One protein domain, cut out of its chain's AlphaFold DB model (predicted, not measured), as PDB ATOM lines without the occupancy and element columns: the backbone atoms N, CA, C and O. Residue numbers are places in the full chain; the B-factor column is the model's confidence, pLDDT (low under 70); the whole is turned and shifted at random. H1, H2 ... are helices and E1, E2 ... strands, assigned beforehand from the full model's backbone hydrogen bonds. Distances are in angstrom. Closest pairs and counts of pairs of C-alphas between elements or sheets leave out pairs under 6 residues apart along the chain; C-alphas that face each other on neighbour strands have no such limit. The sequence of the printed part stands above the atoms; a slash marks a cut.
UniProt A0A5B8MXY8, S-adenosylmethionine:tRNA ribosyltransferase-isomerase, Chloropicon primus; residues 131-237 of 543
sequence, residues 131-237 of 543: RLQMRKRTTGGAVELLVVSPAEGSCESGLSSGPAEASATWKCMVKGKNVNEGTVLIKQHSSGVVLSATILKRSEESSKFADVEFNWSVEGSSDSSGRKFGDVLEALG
ATOM      1  N   ARG A 131     -40.801 -10.977 -10.068       92.25
ATOM      2  CA  ARG A 131     -42.252 -11.158  -9.894       92.25
ATOM      3  C   ARG A 131     -42.646 -11.205  -8.419       92.25
ATOM      4  O   ARG A 131     -42.430 -12.211  -7.739       92.25
ATOM      5  N   LEU A 132     -43.315 -10.157  -7.948       93.62
ATOM      6  CA  LEU A 132     -43.786 -10.002  -6.575       93.62
ATOM      7  C   LEU A 132     -45.304 -10.205  -6.475       93.62
ATOM      8  O   LEU A 132     -46.102  -9.438  -7.003       93.62
ATOM      9  N   GLN A 133     -45.710 -11.222  -5.717       94.06
ATOM     10  CA  GLN A 133     -47.096 -11.390  -5.267       94.06
ATOM     11  C   GLN A 133     -47.308 -10.619  -3.960       94.06
ATOM     12  O   GLN A 133     -46.739 -11.007  -2.939       94.06
ATOM     13  N   MET A 134     -48.101  -9.548  -3.988       95.62
ATOM     14  CA  MET A 134     -48.348  -8.648  -2.856       95.62
ATOM     15  C   MET A 134     -49.846  -8.534  -2.532       95.62
ATOM     16  O   MET A 134     -50.715  -9.018  -3.262       95.62
ATOM     17  N   ARG A 135     -50.169  -7.884  -1.411       96.38
ATOM     18  CA  ARG A 135     -51.552  -7.598  -1.001       96.38
ATOM     19  C   ARG A 135     -51.736  -6.122  -0.700       96.38
ATOM     20  O   ARG A 135     -50.846  -5.491  -0.144       96.38
ATOM     21  N   LYS A 136     -52.908  -5.571  -1.011       97.19
ATOM     22  CA  LYS A 136     -53.274  -4.208  -0.602       97.19
ATOM     23  C   LYS A 136     -53.318  -4.110   0.918       97.19
ATOM     24  O   LYS A 136     -54.030  -4.890   1.547       97.19
ATOM     25  N   ARG A 137     -52.646  -3.110   1.490       95.19
ATOM     26  CA  ARG A 137     -52.613  -2.876   2.943       95.19
ATOM     27  C   ARG A 137     -54.013  -2.688   3.539       95.19
ATOM     28  O   ARG A 137     -54.275  -3.166   4.631       95.19
ATOM     29  N   THR A 138     -54.907  -2.012   2.819       92.94
ATOM     30  CA  THR A 138     -56.248  -1.650   3.313       92.94
ATOM     31  C   THR A 138     -57.282  -2.763   3.173       92.94
ATOM     32  O   THR A 138     -58.103  -2.957   4.059       92.94
ATOM     33  N   THR A 139     -57.274  -3.484   2.052       93.69
ATOM     34  CA  THR A 139     -58.354  -4.424   1.682       93.69
ATOM     35  C   THR A 139     -57.906  -5.881   1.615       93.69
ATOM     36  O   THR A 139     -58.731  -6.761   1.397       93.69
ATOM     37  N   GLY A 140     -56.602  -6.162   1.711       93.88
ATOM     38  CA  GLY A 140     -56.040  -7.511   1.571       93.88
ATOM     39  C   GLY A 140     -56.101  -8.099   0.153       93.88
ATOM     40  O   GLY A 140     -55.607  -9.211  -0.069       93.88
ATOM     41  N   GLY A 141     -56.679  -7.370  -0.811       95.44
ATOM     42  CA  GLY A 141     -56.814  -7.797  -2.204       95.44
ATOM     43  C   GLY A 141     -55.458  -8.071  -2.856       95.44
ATOM     44  O   GLY A 141     -54.513  -7.306  -2.665       95.44
ATOM     45  N   ALA A 142     -55.366  -9.162  -3.619       96.25
ATOM     46  CA  ALA A 142     -54.130  -9.584  -4.271       96.25
ATOM     47  C   ALA A 142     -53.737  -8.639  -5.417       96.25
ATOM     48  O   ALA A 142     -54.584  -8.227  -6.218       96.25
ATOM     49  N   VAL A 143     -52.446  -8.323  -5.490       96.06
ATOM     50  CA  VAL A 143     -51.829  -7.539  -6.560       96.06
ATOM     51  C   VAL A 143     -50.501  -8.183  -6.917       96.06
ATOM     52  O   VAL A 143     -49.684  -8.472  -6.048       96.06
ATOM     53  N   GLU A 144     -50.289  -8.399  -8.202       94.00
ATOM     54  CA  GLU A 144     -49.025  -8.865  -8.741       94.00
ATOM     55  C   GLU A 144     -48.272  -7.680  -9.345       94.00
ATOM     56  O   GLU A 144     -48.834  -6.924 -10.142       94.00
ATOM     57  N   LEU A 145     -47.007  -7.538  -8.958       93.50
ATOM     58  CA  LEU A 145     -46.056  -6.625  -9.574       93.50
ATOM     59  C   LEU A 145     -45.001  -7.428 -10.328       93.50
ATOM     60  O   LEU A 145     -44.472  -8.414  -9.811       93.50
ATOM     61  N   LEU A 146     -44.674  -6.983 -11.533       90.94
ATOM     62  CA  LEU A 146     -43.465  -7.385 -12.237       90.94
ATOM     63  C   LEU A 146     -42.543  -6.173 -12.304       90.94
ATOM     64  O   LEU A 146     -42.890  -5.198 -12.964       90.94
ATOM     65  N   VAL A 147     -41.412  -6.234 -11.607       89.00
ATOM     66  CA  VAL A 147     -40.377  -5.192 -11.610       89.00
ATOM     67  C   VAL A 147     -39.653  -5.225 -12.957       89.00
ATOM     68  O   VAL A 147     -39.253  -6.299 -13.402       89.00
ATOM     69  N   VAL A 148     -39.548  -4.084 -13.643       80.44
ATOM     70  CA  VAL A 148     -39.078  -4.033 -15.040       80.44
ATOM     71  C   VAL A 148     -37.757  -3.300 -15.171       80.44
ATOM     72  O   VAL A 148     -36.777  -3.883 -15.617       80.44
ATOM     73  N   SER A 149     -37.751  -2.025 -14.809       76.56
ATOM     74  CA  SER A 149     -36.607  -1.131 -14.951       76.56
ATOM     75  C   SER A 149     -36.667  -0.075 -13.850       76.56
ATOM     76  O   SER A 149     -37.745   0.141 -13.284       76.56
ATOM     77  N   PRO A 150     -35.565   0.612 -13.546       76.81
ATOM     78  CA  PRO A 150     -35.607   1.784 -12.680       76.81
ATOM     79  C   PRO A 150     -36.569   2.834 -13.235       76.81
ATOM     80  O   PRO A 150     -36.801   2.904 -14.449       76.81
ATOM     81  N   ALA A 151     -37.146   3.639 -12.347       76.44
ATOM     82  CA  ALA A 151     -37.863   4.842 -12.753       76.44
ATOM     83  C   ALA A 151     -36.871   5.952 -13.150       76.44
ATOM     84  O   ALA A 151     -35.700   5.929 -12.757       76.44
ATOM     85  N   GLU A 152     -37.323   6.941 -13.918       68.12
ATOM     86  CA  GLU A 152     -36.479   8.084 -14.287       68.12
ATOM     87  C   GLU A 152     -35.928   8.795 -13.039       68.12
ATOM     88  O   GLU A 152     -36.657   9.055 -12.082       68.12
ATOM     89  N   GLY A 153     -34.622   9.081 -13.036       62.75
ATOM     90  CA  GLY A 153     -33.938   9.728 -11.909       62.75
ATOM     91  C   GLY A 153     -33.632   8.818 -10.710       62.75
ATOM     92  O   GLY A 153     -33.109   9.311  -9.714       62.75
ATOM     93  N   SER A 154     -33.926   7.515 -10.789       62.25
ATOM     94  CA  SER A 154     -33.546   6.524  -9.768       62.25
ATOM     95  C   SER A 154     -32.286   5.743 -10.167       62.25
ATOM     96  O   SER A 154     -32.025   5.539 -11.352       62.25
ATOM     97  N   CYS A 155     -31.481   5.314  -9.189       52.38
ATOM     98  CA  CYS A 155     -30.222   4.605  -9.431       52.38
ATOM     99  C   CYS A 155     -30.423   3.077  -9.585       52.38
ATOM    100  O   CYS A 155     -31.081   2.432  -8.765       52.38
ATOM    101  N   GLU A 156     -29.789   2.452 -10.592       51.78
ATOM    102  CA  GLU A 156     -29.738   0.975 -10.741       51.78
ATOM    103  C   GLU A 156     -28.941   0.270  -9.640       51.78
ATOM    104  O   GLU A 156     -29.039  -0.951  -9.466       51.78
ATOM    105  N   SER A 157     -28.180   1.036  -8.857       47.91
ATOM    106  CA  SER A 157     -27.362   0.561  -7.745       47.91
ATOM    107  C   SER A 157     -28.097  -0.355  -6.766       47.91
ATOM    108  O   SER A 157     -27.465  -1.195  -6.120       47.91
ATOM    109  N   GLY A 158     -29.426  -0.248  -6.695       49.25
ATOM    110  CA  GLY A 158     -30.275  -1.098  -5.872       49.25
ATOM    111  C   GLY A 158     -30.261  -2.588  -6.233       49.25
ATOM    112  O   GLY A 158     -30.569  -3.389  -5.357       49.25
ATOM    113  N   LEU A 159     -29.910  -3.010  -7.457       53.47
ATOM    114  CA  LEU A 159     -29.866  -4.445  -7.803       53.47
ATOM    115  C   LEU A 159     -28.520  -5.115  -7.498       53.47
ATOM    116  O   LEU A 159     -28.511  -6.275  -7.090       53.47
ATOM    117  N   SER A 160     -27.400  -4.405  -7.678       50.72
ATOM    118  CA  SER A 160     -26.074  -5.052  -7.744       50.72
ATOM    119  C   SER A 160     -24.947  -4.226  -7.120       50.72
ATOM    120  O   SER A 160     -24.138  -4.770  -6.364       50.72
ATOM    121  N   SER A 161     -24.900  -2.911  -7.358       47.41
ATOM    122  CA  SER A 161     -23.686  -2.110  -7.129       47.41
ATOM    123  C   SER A 161     -24.009  -0.703  -6.625       47.41
ATOM    124  O   SER A 161     -24.186   0.201  -7.425       47.41
ATOM    125  N   GLY A 162     -24.076  -0.519  -5.305       49.84
ATOM    126  CA  GLY A 162     -24.094   0.783  -4.628       49.84
ATOM    127  C   GLY A 162     -24.534   0.672  -3.161       49.84
ATOM    128  O   GLY A 162     -24.720  -0.453  -2.675       49.84
ATOM    129  N   PRO A 163     -24.627   1.799  -2.430       51.47
ATOM    130  CA  PRO A 163     -24.984   1.798  -1.015       51.47
ATOM    131  C   PRO A 163     -26.387   1.214  -0.805       51.47
ATOM    132  O   PRO A 163     -27.285   1.400  -1.622       51.47
ATOM    133  N   ALA A 164     -26.566   0.463   0.283       59.94
ATOM    134  CA  ALA A 164     -27.854  -0.128   0.628       59.94
ATOM    135  C   ALA A 164     -28.807   0.968   1.126       59.94
ATOM    136  O   ALA A 164     -28.818   1.299   2.311       59.94
ATOM    137  N   GLU A 165     -29.586   1.543   0.217       65.75
ATOM    138  CA  GLU A 165     -30.702   2.424   0.557       65.75
ATOM    139  C   GLU A 165     -31.924   1.582   0.924       65.75
ATOM    140  O   GLU A 165     -32.181   0.567   0.292       65.75
ATOM    141  N   ALA A 166     -32.694   1.989   1.935       71.00
ATOM    142  CA  ALA A 166     -33.898   1.265   2.366       71.00
ATOM    143  C   ALA A 166     -35.123   1.502   1.453       71.00
ATOM    144  O   ALA A 166     -36.244   1.110   1.800       71.00
ATOM    145  N   SER A 167     -34.916   2.155   0.305       83.62
ATOM    146  CA  SER A 167     -35.946   2.482  -0.675       83.62
ATOM    147  C   SER A 167     -35.419   2.421  -2.105       83.62
ATOM    148  O   SER A 167     -34.246   2.684  -2.346       83.62
ATOM    149  N   ALA A 168     -36.292   2.119  -3.067       86.88
ATOM    150  CA  ALA A 168     -35.979   2.199  -4.492       86.88
ATOM    151  C   ALA A 168     -37.248   2.428  -5.320       86.88
ATOM    152  O   ALA A 168     -38.294   1.859  -5.010       86.88
ATOM    153  N   THR A 169     -37.152   3.184  -6.414       88.75
ATOM    154  CA  THR A 169     -38.294   3.445  -7.305       88.75
ATOM    155  C   THR A 169     -38.101   2.747  -8.640       88.75
ATOM    156  O   THR A 169     -37.110   2.964  -9.328       88.75
ATOM    157  N   TRP A 170     -39.053   1.895  -9.012       88.00
ATOM    158  CA  TRP A 170     -38.970   1.076 -10.218       88.00
ATOM    159  C   TRP A 170     -40.257   1.152 -11.025       88.00
ATOM    160  O   TRP A 170     -41.361   1.086 -10.479       88.00
ATOM    161  N   LYS A 171     -40.117   1.190 -12.347       87.50
ATOM    162  CA  LYS A 171     -41.216   0.945 -13.271       87.50
ATOM    163  C   LYS A 171     -41.621  -0.524 -13.168       87.50
ATOM    164  O   LYS A 171     -40.803  -1.435 -13.314       87.50
ATOM    165  N   CYS A 172     -42.902  -0.759 -12.916       89.81
ATOM    166  CA  CYS A 172     -43.469  -2.089 -12.733       89.81
ATOM    167  C   CYS A 172     -44.696  -2.291 -13.621       89.81
ATOM    168  O   CYS A 172     -45.510  -1.384 -13.786       89.81
ATOM    169  N   MET A 173     -44.893  -3.510 -14.124       89.62
ATOM    170  CA  MET A 173     -46.200  -3.926 -14.633       89.62
ATOM    171  C   MET A 173     -47.081  -4.354 -13.453       89.62
ATOM    172  O   MET A 173     -46.693  -5.201 -12.649       89.62
ATOM    173  N   VAL A 174     -48.278  -3.783 -13.364       92.12
ATOM    174  CA  VAL A 174     -49.215  -3.948 -12.252       92.12
ATOM    175  C   VAL A 174     -50.427  -4.754 -12.708       92.12
ATOM    176  O   VAL A 174     -51.182  -4.338 -13.588       92.12
ATOM    177  N   LYS A 175     -50.671  -5.897 -12.063       91.62
ATOM    178  CA  LYS A 175     -51.844  -6.742 -12.312       91.62
ATOM    179  C   LYS A 175     -52.657  -6.912 -11.033       91.62
ATOM    180  O   LYS A 175     -52.264  -7.596 -10.096       91.62
ATOM    181  N   GLY A 176     -53.840  -6.309 -11.010       90.00
ATOM    182  CA  GLY A 176     -54.772  -6.391  -9.888       90.00
ATOM    183  C   GLY A 176     -56.017  -5.546 -10.140       90.00
ATOM    184  O   GLY A 176     -56.010  -4.649 -10.980       90.00
ATOM    185  N   LYS A 177     -57.108  -5.826  -9.423       91.75
ATOM    186  CA  LYS A 177     -58.349  -5.039  -9.528       91.75
ATOM    187  C   LYS A 177     -58.236  -3.763  -8.696       91.75
ATOM    188  O   LYS A 177     -57.794  -3.850  -7.553       91.75
ATOM    189  N   ASN A 178     -58.690  -2.614  -9.204       90.94
ATOM    190  CA  ASN A 178     -58.772  -1.327  -8.482       90.94
ATOM    191  C   ASN A 178     -57.450  -0.899  -7.813       90.94
ATOM    192  O   ASN A 178     -57.417  -0.658  -6.604       90.94
ATOM    193  N   VAL A 179     -56.344  -0.917  -8.557       92.62
ATOM    194  CA  VAL A 179     -55.015  -0.519  -8.064       92.62
ATOM    195  C   VAL A 179     -54.708   0.885  -8.578       92.62
ATOM    196  O   VAL A 179     -54.219   1.030  -9.692       92.62
ATOM    197  N   ASN A 180     -55.028   1.912  -7.800       92.62
ATOM    198  CA  ASN A 180     -54.868   3.314  -8.203       92.62
ATOM    199  C   ASN A 180     -53.568   3.909  -7.645       92.62
ATOM    200  O   ASN A 180     -52.933   3.299  -6.782       92.62
ATOM    201  N   GLU A 181     -53.194   5.097  -8.107       95.25
ATOM    202  CA  GLU A 181     -52.124   5.894  -7.491       95.25
ATOM    203  C   GLU A 181     -52.397   6.094  -5.990       95.25
ATOM    204  O   GLU A 181     -53.550   6.166  -5.554       95.25
ATOM    205  N   GLY A 182     -51.340   6.054  -5.180       95.25
ATOM    206  CA  GLY A 182     -51.407   6.028  -3.717       95.25
ATOM    207  C   GLY A 182     -51.781   4.670  -3.106       95.25
ATOM    208  O   GLY A 182     -51.790   4.530  -1.882       95.25
ATOM    209  N   THR A 183     -52.081   3.635  -3.906       96.81
ATOM    210  CA  THR A 183     -52.323   2.290  -3.358       96.81
ATOM    211  C   THR A 183     -51.046   1.754  -2.714       96.81
ATOM    212  O   THR A 183     -50.035   1.586  -3.390       96.81
ATOM    213  N   VAL A 184     -51.124   1.408  -1.427       97.31
ATOM    214  CA  VAL A 184     -50.022   0.780  -0.689       97.31
ATOM    215  C   VAL A 184     -50.205  -0.733  -0.652       97.31
ATOM    216  O   VAL A 184     -51.236  -1.253  -0.202       97.31
ATOM    217  N   LEU A 185     -49.182  -1.444  -1.102       97.44
ATOM    218  CA  LEU A 185     -49.072  -2.894  -1.089       97.44
ATOM    219  C   LEU A 185     -48.089  -3.327  -0.006       97.44
ATOM    220  O   LEU A 185     -47.144  -2.610   0.314       97.44
ATOM    221  N   ILE A 186     -48.318  -4.507   0.556       95.44
ATOM    222  CA  ILE A 186     -47.472  -5.109   1.581       95.44
ATOM    223  C   ILE A 186     -47.212  -6.579   1.275       95.44
ATOM    224  O   ILE A 186     -48.067  -7.291   0.731       95.44
ATOM    225  N   LYS A 187     -46.021  -7.032   1.657       93.88
ATOM    226  CA  LYS A 187     -45.629  -8.434   1.690       93.88
ATOM    227  C   LYS A 187     -44.692  -8.661   2.872       93.88
ATOM    228  O   LYS A 187     -43.754  -7.898   3.066       93.88
ATOM    229  N   GLN A 188     -44.948  -9.713   3.638       87.44
ATOM    230  CA  GLN A 188     -44.064 -10.170   4.709       87.44
ATOM    231  C   GLN A 188     -43.469 -11.521   4.317       87.44
ATOM    232  O   GLN A 188     -44.152 -12.344   3.700       87.44
ATOM    233  N   HIS A 189     -42.201 -11.732   4.653       83.44
ATOM    234  CA  HIS A 189     -41.489 -12.984   4.422       83.44
ATOM    235  C   HIS A 189     -41.173 -13.682   5.747       83.44
ATOM    236  O   HIS A 189     -40.978 -13.026   6.767       83.44
ATOM    237  N   SER A 190     -41.061 -15.011   5.726       79.06
ATOM    238  CA  SER A 190     -40.720 -15.817   6.910       79.06
ATOM    239  C   SER A 190     -39.359 -15.462   7.516       79.06
ATOM    240  O   SER A 190     -39.125 -15.726   8.689       79.06
ATOM    241  N   SER A 191     -38.475 -14.821   6.747       73.88
ATOM    242  CA  SER A 191     -37.191 -14.299   7.225       73.88
ATOM    243  C   SER A 191     -37.289 -12.960   7.977       73.88
ATOM    244  O   SER A 191     -36.259 -12.320   8.168       73.88
ATOM    245  N   GLY A 192     -38.493 -12.471   8.296       81.31
ATOM    246  CA  GLY A 192     -38.712 -11.195   8.995       81.31
ATOM    247  C   GLY A 192     -38.589  -9.939   8.123       81.31
ATOM    248  O   GLY A 192     -38.638  -8.829   8.643       81.31
ATOM    249  N   VAL A 193     -38.428 -10.080   6.800       84.62
ATOM    250  CA  VAL A 193     -38.396  -8.930   5.879       84.62
ATOM    251  C   VAL A 193     -39.819  -8.476   5.581       84.62
ATOM    252  O   VAL A 193     -40.658  -9.275   5.148       84.62
ATOM    253  N   VAL A 194     -40.070  -7.180   5.757       88.62
ATOM    254  CA  VAL A 194     -41.328  -6.524   5.404       88.62
ATOM    255  C   VAL A 194     -41.074  -5.599   4.224       88.62
ATOM    256  O   VAL A 194     -40.308  -4.647   4.325       88.62
ATOM    257  N   LEU A 195     -41.734  -5.878   3.102       92.69
ATOM    258  CA  LEU A 195     -41.691  -5.060   1.896       92.69
ATOM    259  C   LEU A 195     -43.012  -4.310   1.746       92.69
ATOM    260  O   LEU A 195     -44.089  -4.916   1.731       92.69
ATOM    261  N   SER A 196     -42.926  -2.996   1.576       94.38
ATOM    262  CA  SER A 196     -44.041  -2.159   1.144       94.38
ATOM    263  C   SER A 196     -43.773  -1.571  -0.233       94.38
ATOM    264  O   SER A 196     -42.637  -1.229  -0.543       94.38
ATOM    265  N   ALA A 197     -44.818  -1.480  -1.053       96.38
ATOM    266  CA  ALA A 197     -44.745  -0.897  -2.386       96.38
ATOM    267  C   ALA A 197     -45.896   0.096  -2.588       96.38
ATOM    268  O   ALA A 197     -47.062  -0.283  -2.448       96.38
ATOM    269  N   THR A 198     -45.584   1.346  -2.905       97.06
ATOM    270  CA  THR A 198     -46.561   2.417  -3.129       97.06
ATOM    271  C   THR A 198     -46.641   2.730  -4.616       97.06
ATOM    272  O   THR A 198     -45.633   3.034  -5.246       97.06
ATOM    273  N   ILE A 199     -47.843   2.656  -5.190       96.50
ATOM    274  CA  ILE A 199     -48.073   3.057  -6.585       96.50
ATOM    275  C   ILE A 199     -47.979   4.582  -6.673       96.50
ATOM    276  O   ILE A 199     -48.828   5.262  -6.097       96.50
ATOM    277  N   LEU A 200     -46.979   5.109  -7.381       94.44
ATOM    278  CA  LEU A 200     -46.757   6.549  -7.516       94.44
ATOM    279  C   LEU A 200     -47.520   7.121  -8.711       94.44
ATOM    280  O   LEU A 200     -48.565   7.738  -8.527       94.44
ATOM    281  N   LYS A 201     -47.015   6.882  -9.926       92.44
ATOM    282  CA  LYS A 201     -47.549   7.425 -11.180       92.44
ATOM    283  C   LYS A 201     -47.847   6.288 -12.148       92.44
ATOM    284  O   LYS A 201     -46.992   5.436 -12.376       92.44
ATOM    285  N   ARG A 202     -49.041   6.251 -12.743       89.12
ATOM    286  CA  ARG A 202     -49.336   5.316 -13.844       89.12
ATOM    287  C   ARG A 202     -48.773   5.838 -15.165       89.12
ATOM    288  O   ARG A 202     -48.806   7.034 -15.435       89.12
ATOM    289  N   SER A 203     -48.269   4.925 -15.993       82.31
ATOM    290  CA  SER A 203     -47.786   5.266 -17.332       82.31
ATOM    291  C   SER A 203     -48.936   5.786 -18.198       82.31
ATOM    292  O   SER A 203     -50.025   5.207 -18.219       82.31
ATOM    293  N   GLU A 204     -48.665   6.869 -18.924       76.94
ATOM    294  CA  GLU A 204     -49.603   7.499 -19.860       76.94
ATOM    295  C   GLU A 204     -49.818   6.633 -21.112       76.94
ATOM    296  O   GLU A 204     -50.930   6.554 -21.629       76.94
ATOM    297  N   GLU A 205     -48.783   5.906 -21.545       66.81
ATOM    298  CA  GLU A 205     -48.825   4.991 -22.695       66.81
ATOM    299  C   GLU A 205     -49.622   3.717 -22.398       66.81
ATOM    300  O   GLU A 205     -50.253   3.132 -23.280       66.81
ATOM    301  N   SER A 206     -49.587   3.242 -21.149       73.56
ATOM    302  CA  SER A 206     -50.259   2.007 -20.768       73.56
ATOM    303  C   SER A 206     -50.591   1.964 -19.288       73.56
ATOM    304  O   SER A 206     -49.725   1.858 -18.420       73.56
ATOM    305  N   SER A 207     -51.888   1.846 -19.001       77.31
ATOM    306  CA  SER A 207     -52.406   1.645 -17.644       77.31
ATOM    307  C   SER A 207     -51.945   0.334 -16.985       77.31
ATOM    308  O   SER A 207     -52.245   0.095 -15.813       77.31
ATOM    309  N   LYS A 208     -51.232  -0.543 -17.704       84.25
ATOM    310  CA  LYS A 208     -50.610  -1.739 -17.126       84.25
ATOM    311  C   LYS A 208     -49.309  -1.430 -16.393       84.25
ATOM    312  O   LYS A 208     -48.901  -2.266 -15.595       84.25
ATOM    313  N   PHE A 209     -48.669  -0.290 -16.643       87.38
ATOM    314  CA  PHE A 209     -47.400   0.075 -16.019       87.38
ATOM    315  C   PHE A 209     -47.571   1.240 -15.045       87.38
ATOM    316  O   PHE A 209     -48.418   2.113 -15.236       87.38
ATOM    317  N   ALA A 210     -46.766   1.245 -13.989       91.25
ATOM    318  CA  ALA A 210     -46.679   2.341 -13.037       91.25
ATOM    319  C   ALA A 210     -45.271   2.432 -12.452       91.25
ATOM    320  O   ALA A 210     -44.602   1.408 -12.304       91.25
ATOM    321  N   ASP A 211     -44.865   3.635 -12.071       92.19
ATOM    322  CA  ASP A 211     -43.730   3.839 -11.184       92.19
ATOM    323  C   ASP A 211     -44.158   3.463  -9.766       92.19
ATOM    324  O   ASP A 211     -45.226   3.861  -9.281       92.19
ATOM    325  N   VAL A 212     -43.348   2.632  -9.121       94.19
ATOM    326  CA  VAL A 212     -43.640   2.053  -7.814       94.19
ATOM    327  C   VAL A 212     -42.456   2.297  -6.898       94.19
ATOM    328  O   VAL A 212     -41.334   1.899  -7.204       94.19
ATOM    329  N   GLU A 213     -42.727   2.927  -5.762       94.44
ATOM    330  CA  GLU A 213     -41.745   3.113  -4.701       94.44
ATOM    331  C   GLU A 213     -41.767   1.907  -3.770       94.44
ATOM    332  O   GLU A 213     -42.798   1.582  -3.176       94.44
ATOM    333  N   PHE A 214     -40.627   1.249  -3.631       92.75
ATOM    334  CA  PHE A 214     -40.409   0.151  -2.707       92.75
ATOM    335  C   PHE A 214     -39.699   0.667  -1.466       92.75
ATOM    336  O   PHE A 214     -38.721   1.392  -1.577       92.75
ATOM    337  N   ASN A 215     -40.162   0.236  -0.297       90.81
ATOM    338  CA  ASN A 215     -39.509   0.460   0.988       90.81
ATOM    339  C   ASN A 215     -39.463  -0.866   1.749       90.81
ATOM    340  O   ASN A 215     -40.477  -1.581   1.782       90.81
ATOM    341  N   TRP A 216     -38.334  -1.195   2.376       89.69
ATOM    342  CA  TRP A 216     -38.181  -2.447   3.123       89.69
ATOM    343  C   TRP A 216     -37.510  -2.271   4.482       89.69
ATOM    344  O   TRP A 216     -36.689  -1.384   4.695       89.69
ATOM    345  N   SER A 217     -37.866  -3.158   5.410       85.12
ATOM    346  CA  SER A 217     -37.273  -3.244   6.745       85.12
ATOM    347  C   SER A 217     -37.166  -4.698   7.215       85.12
ATOM    348  O   SER A 217     -37.794  -5.600   6.653       85.12
ATOM    349  N   VAL A 218     -36.348  -4.928   8.245       78.62
ATOM    350  CA  VAL A 218     -36.180  -6.233   8.899       78.62
ATOM    351  C   VAL A 218     -36.730  -6.137  10.320       78.62
ATOM    352  O   VAL A 218     -36.317  -5.271  11.089       78.62
ATOM    353  N   GLU A 219     -37.670  -7.012  10.680       69.44
ATOM    354  CA  GLU A 219     -38.203  -7.078  12.044       69.44
ATOM    355  C   GLU A 219     -37.099  -7.440  13.053       69.44
ATOM    356  O   GLU A 219     -36.362  -8.407  12.870       69.44
ATOM    357  N   GLY A 220     -36.998  -6.668  14.142       64.88
ATOM    358  CA  GLY A 220     -36.105  -6.963  15.271       64.88
ATOM    359  C   GLY A 220     -34.678  -6.412  15.174       64.88
ATOM    360  O   GLY A 220     -33.901  -6.632  16.099       64.88
ATOM    361  N   SER A 221     -34.333  -5.670  14.119       59.59
ATOM    362  CA  SER A 221     -33.046  -4.969  13.998       59.59
ATOM    363  C   SER A 221     -33.257  -3.454  13.999       59.59
ATOM    364  O   SER A 221     -34.027  -2.936  13.194       59.59
ATOM    365  N   SER A 222     -32.563  -2.728  14.884       51.53
ATOM    366  CA  SER A 222     -32.413  -1.263  14.784       51.53
ATOM    367  C   SER A 222     -31.449  -0.857  13.668       51.53
ATOM    368  O   SER A 222     -31.352   0.321  13.334       51.53
ATOM    369  N   ASP A 223     -30.724  -1.830  13.122       50.41
ATOM    370  CA  ASP A 223     -29.854  -1.666  11.978       50.41
ATOM    371  C   ASP A 223     -30.674  -1.952  10.715       50.41
ATOM    372  O   ASP A 223     -30.904  -3.102  10.334       50.41
ATOM    373  N   SER A 224     -31.209  -0.884  10.125       50.78
ATOM    374  CA  SER A 224     -31.825  -0.883   8.795       50.78
ATOM    375  C   SER A 224     -30.776  -0.888   7.677       50.78
ATOM    376  O   SER A 224     -31.144  -0.846   6.501       50.78
ATOM    377  N   SER A 225     -29.481  -0.948   8.009       50.56
ATOM    378  CA  SER A 225     -28.427  -1.017   7.009       50.56
ATOM    379  C   SER A 225     -28.359  -2.409   6.368       50.56
ATOM    380  O   SER A 225     -28.369  -3.448   7.028       50.56
ATOM    381  N   GLY A 226     -28.273  -2.439   5.037       62.06
ATOM    382  CA  GLY A 226     -27.444  -3.457   4.391       62.06
ATOM    383  C   GLY A 226     -28.093  -4.448   3.430       62.06
ATOM    384  O   GLY A 226     -27.359  -5.289   2.924       62.06
ATOM    385  N   ARG A 227     -29.398  -4.386   3.114       70.50
ATOM    386  CA  ARG A 227     -29.947  -5.182   1.992       70.50
ATOM    387  C   ARG A 227     -30.241  -4.315   0.790       70.50
ATOM    388  O   ARG A 227     -31.006  -3.359   0.897       70.50
ATOM    389  N   LYS A 228     -29.660  -4.689  -0.347       79.75
ATOM    390  CA  LYS A 228     -29.955  -4.086  -1.642       79.75
ATOM    391  C   LYS A 228     -31.346  -4.531  -2.087       79.75
ATOM    392  O   LYS A 228     -31.824  -5.599  -1.699       79.75
ATOM    393  N   PHE A 229     -31.995  -3.743  -2.937       84.56
ATOM    394  CA  PHE A 229     -33.283  -4.122  -3.516       84.56
ATOM    395  C   PHE A 229     -33.210  -5.469  -4.256       84.56
ATOM    396  O   PHE A 229     -34.139  -6.266  -4.171       84.56
ATOM    397  N   GLY A 230     -32.079  -5.776  -4.901       83.50
ATOM    398  CA  GLY A 230     -31.812  -7.084  -5.505       83.50
ATOM    399  C   GLY A 230     -31.948  -8.244  -4.515       83.50
ATOM    400  O   GLY A 230     -32.627  -9.221  -4.819       83.50
ATOM    401  N   ASP A 231     -31.410  -8.108  -3.299       83.75
ATOM    402  CA  ASP A 231     -31.521  -9.132  -2.245       83.75
ATOM    403  C   ASP A 231     -32.973  -9.305  -1.772       83.75
ATOM    404  O   ASP A 231     -33.421 -10.405  -1.439       83.75
ATOM    405  N   VAL A 232     -33.726  -8.202  -1.740       87.44
ATOM    406  CA  VAL A 232     -35.155  -8.198  -1.403       87.44
ATOM    407  C   VAL A 232     -35.957  -8.920  -2.484       87.44
ATOM    408  O   VAL A 232     -36.819  -9.736  -2.154       87.44
ATOM    409  N   LEU A 233     -35.670  -8.666  -3.763       89.25
ATOM    410  CA  LEU A 233     -36.291  -9.383  -4.875       89.25
ATOM    411  C   LEU A 233     -35.935 -10.866  -4.848       89.25
ATOM    412  O   LEU A 233     -36.834 -11.689  -4.977       89.25
ATOM    413  N   GLU A 234     -34.674 -11.220  -4.614       87.88
ATOM    414  CA  GLU A 234     -34.241 -12.617  -4.530       87.88
ATOM    415  C   GLU A 234     -35.014 -13.378  -3.441       87.88
ATOM    416  O   GLU A 234     -35.507 -14.482  -3.681       87.88
ATOM    417  N   ALA A 235     -35.191 -12.757  -2.271       86.88
ATOM    418  CA  ALA A 235     -35.858 -13.372  -1.128       86.88
ATOM    419  C   ALA A 235     -37.396 -13.386  -1.222       86.88
ATOM    420  O   ALA A 235     -38.028 -14.338  -0.766       86.88
ATOM    421  N   LEU A 236     -38.026 -12.332  -1.753       90.25
ATOM    422  CA  LEU A 236     -39.491 -12.189  -1.751       90.25
ATOM    423  C   LEU A 236     -40.139 -12.427  -3.113       90.25
ATOM    424  O   LEU A 236     -41.361 -12.605  -3.192       90.25
ATOM    425  N   GLY A 237     -39.367 -12.351  -4.181       91.38
ATOM    426  CA  GLY A 237     -39.823 -12.496  -5.544       91.38
ATOM    427  C   GLY A 237     -39.872 -13.939  -6.018       91.38
ATOM    428  O   GLY A 237     -39.706 -14.898  -5.272       91.38
TER     429      GLY A 237
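This is residues 131 to 237 of the 543 residues of the protein "S-adenosylmethionine:tRNA ribosyltransferase-isomerase" of Chloropicon primus (UniProt A0A5B8MXY8). Six antiparallel strands form a closed barrel, and the short helix H1 packs across one end, outside the barrel. Round the ring run E1, E2, E3, E6, E5, E4 and back to E1. The printed part has 107 residues, with E1 to E6 and then H1 along the chain, and is mostly strand. It is compact, with a radius of gyration of the C-alphas of 13.2 A and spans of 37 by 30 by 19 A.

E1, residues 131 to 136, and E2, residues 142 to 150, form a hairpin, with N 132 and O 145 within hydrogen-bond range at 2.8 A. E2 and E3, residues 167 to 175, form another, with N 146 and O 173 at 2.9 A; E3 bends by 70 degrees at residue 171. E4, residues 184 to 188, is apart from E3 and closes the ring beside E1, with N 186 and O 135 at 2.8 A. E4 and E5, residues 193 to 202, form a hairpin, with N 185 and O 197 at 2.8 A. So do E5 and E6, residues 209 to 218, with N 196 and O 215 at 2.8 A. E6 also neighbours E3, with N 170 and O 212 at 2.9 A. E1 E2 E3 and E4 E5 E6 are meanders, each strand the antiparallel neighbour of the one before. E1 to E4 and E3 to E6 are Greek keys, a meander of three plus a strand, the first strand the antiparallel neighbour of the fourth. H1, residues 229 to 236, is on the barrel at a height of 8.0 A, only just over E6 with 3 of its 8 C-alphas, and runs across it at 77 degrees on the local plane. The closest C-alphas of E1 and H1, Leu 132 and Leu 236, are 6.8 A apart. In H1 every O i to N i+4 pair is within hydrogen-bond range.

E1 begins at C-alpha 131 (-42.252, -11.158, -9.894). E2 is 23.3 A long, E3 21.8 A, E5 26.7 A and E6 28.0 A. H1 ends at C-alpha 236 (-39.491, -12.189, -1.751).

The C-alphas farthest apart, Glu 205 and Gly 220, are 41.8 A apart. The printed part has no cut; the link E2 to E3 is long. Residues 152 to 165, 205 and 219 to 226 have pLDDT under 70.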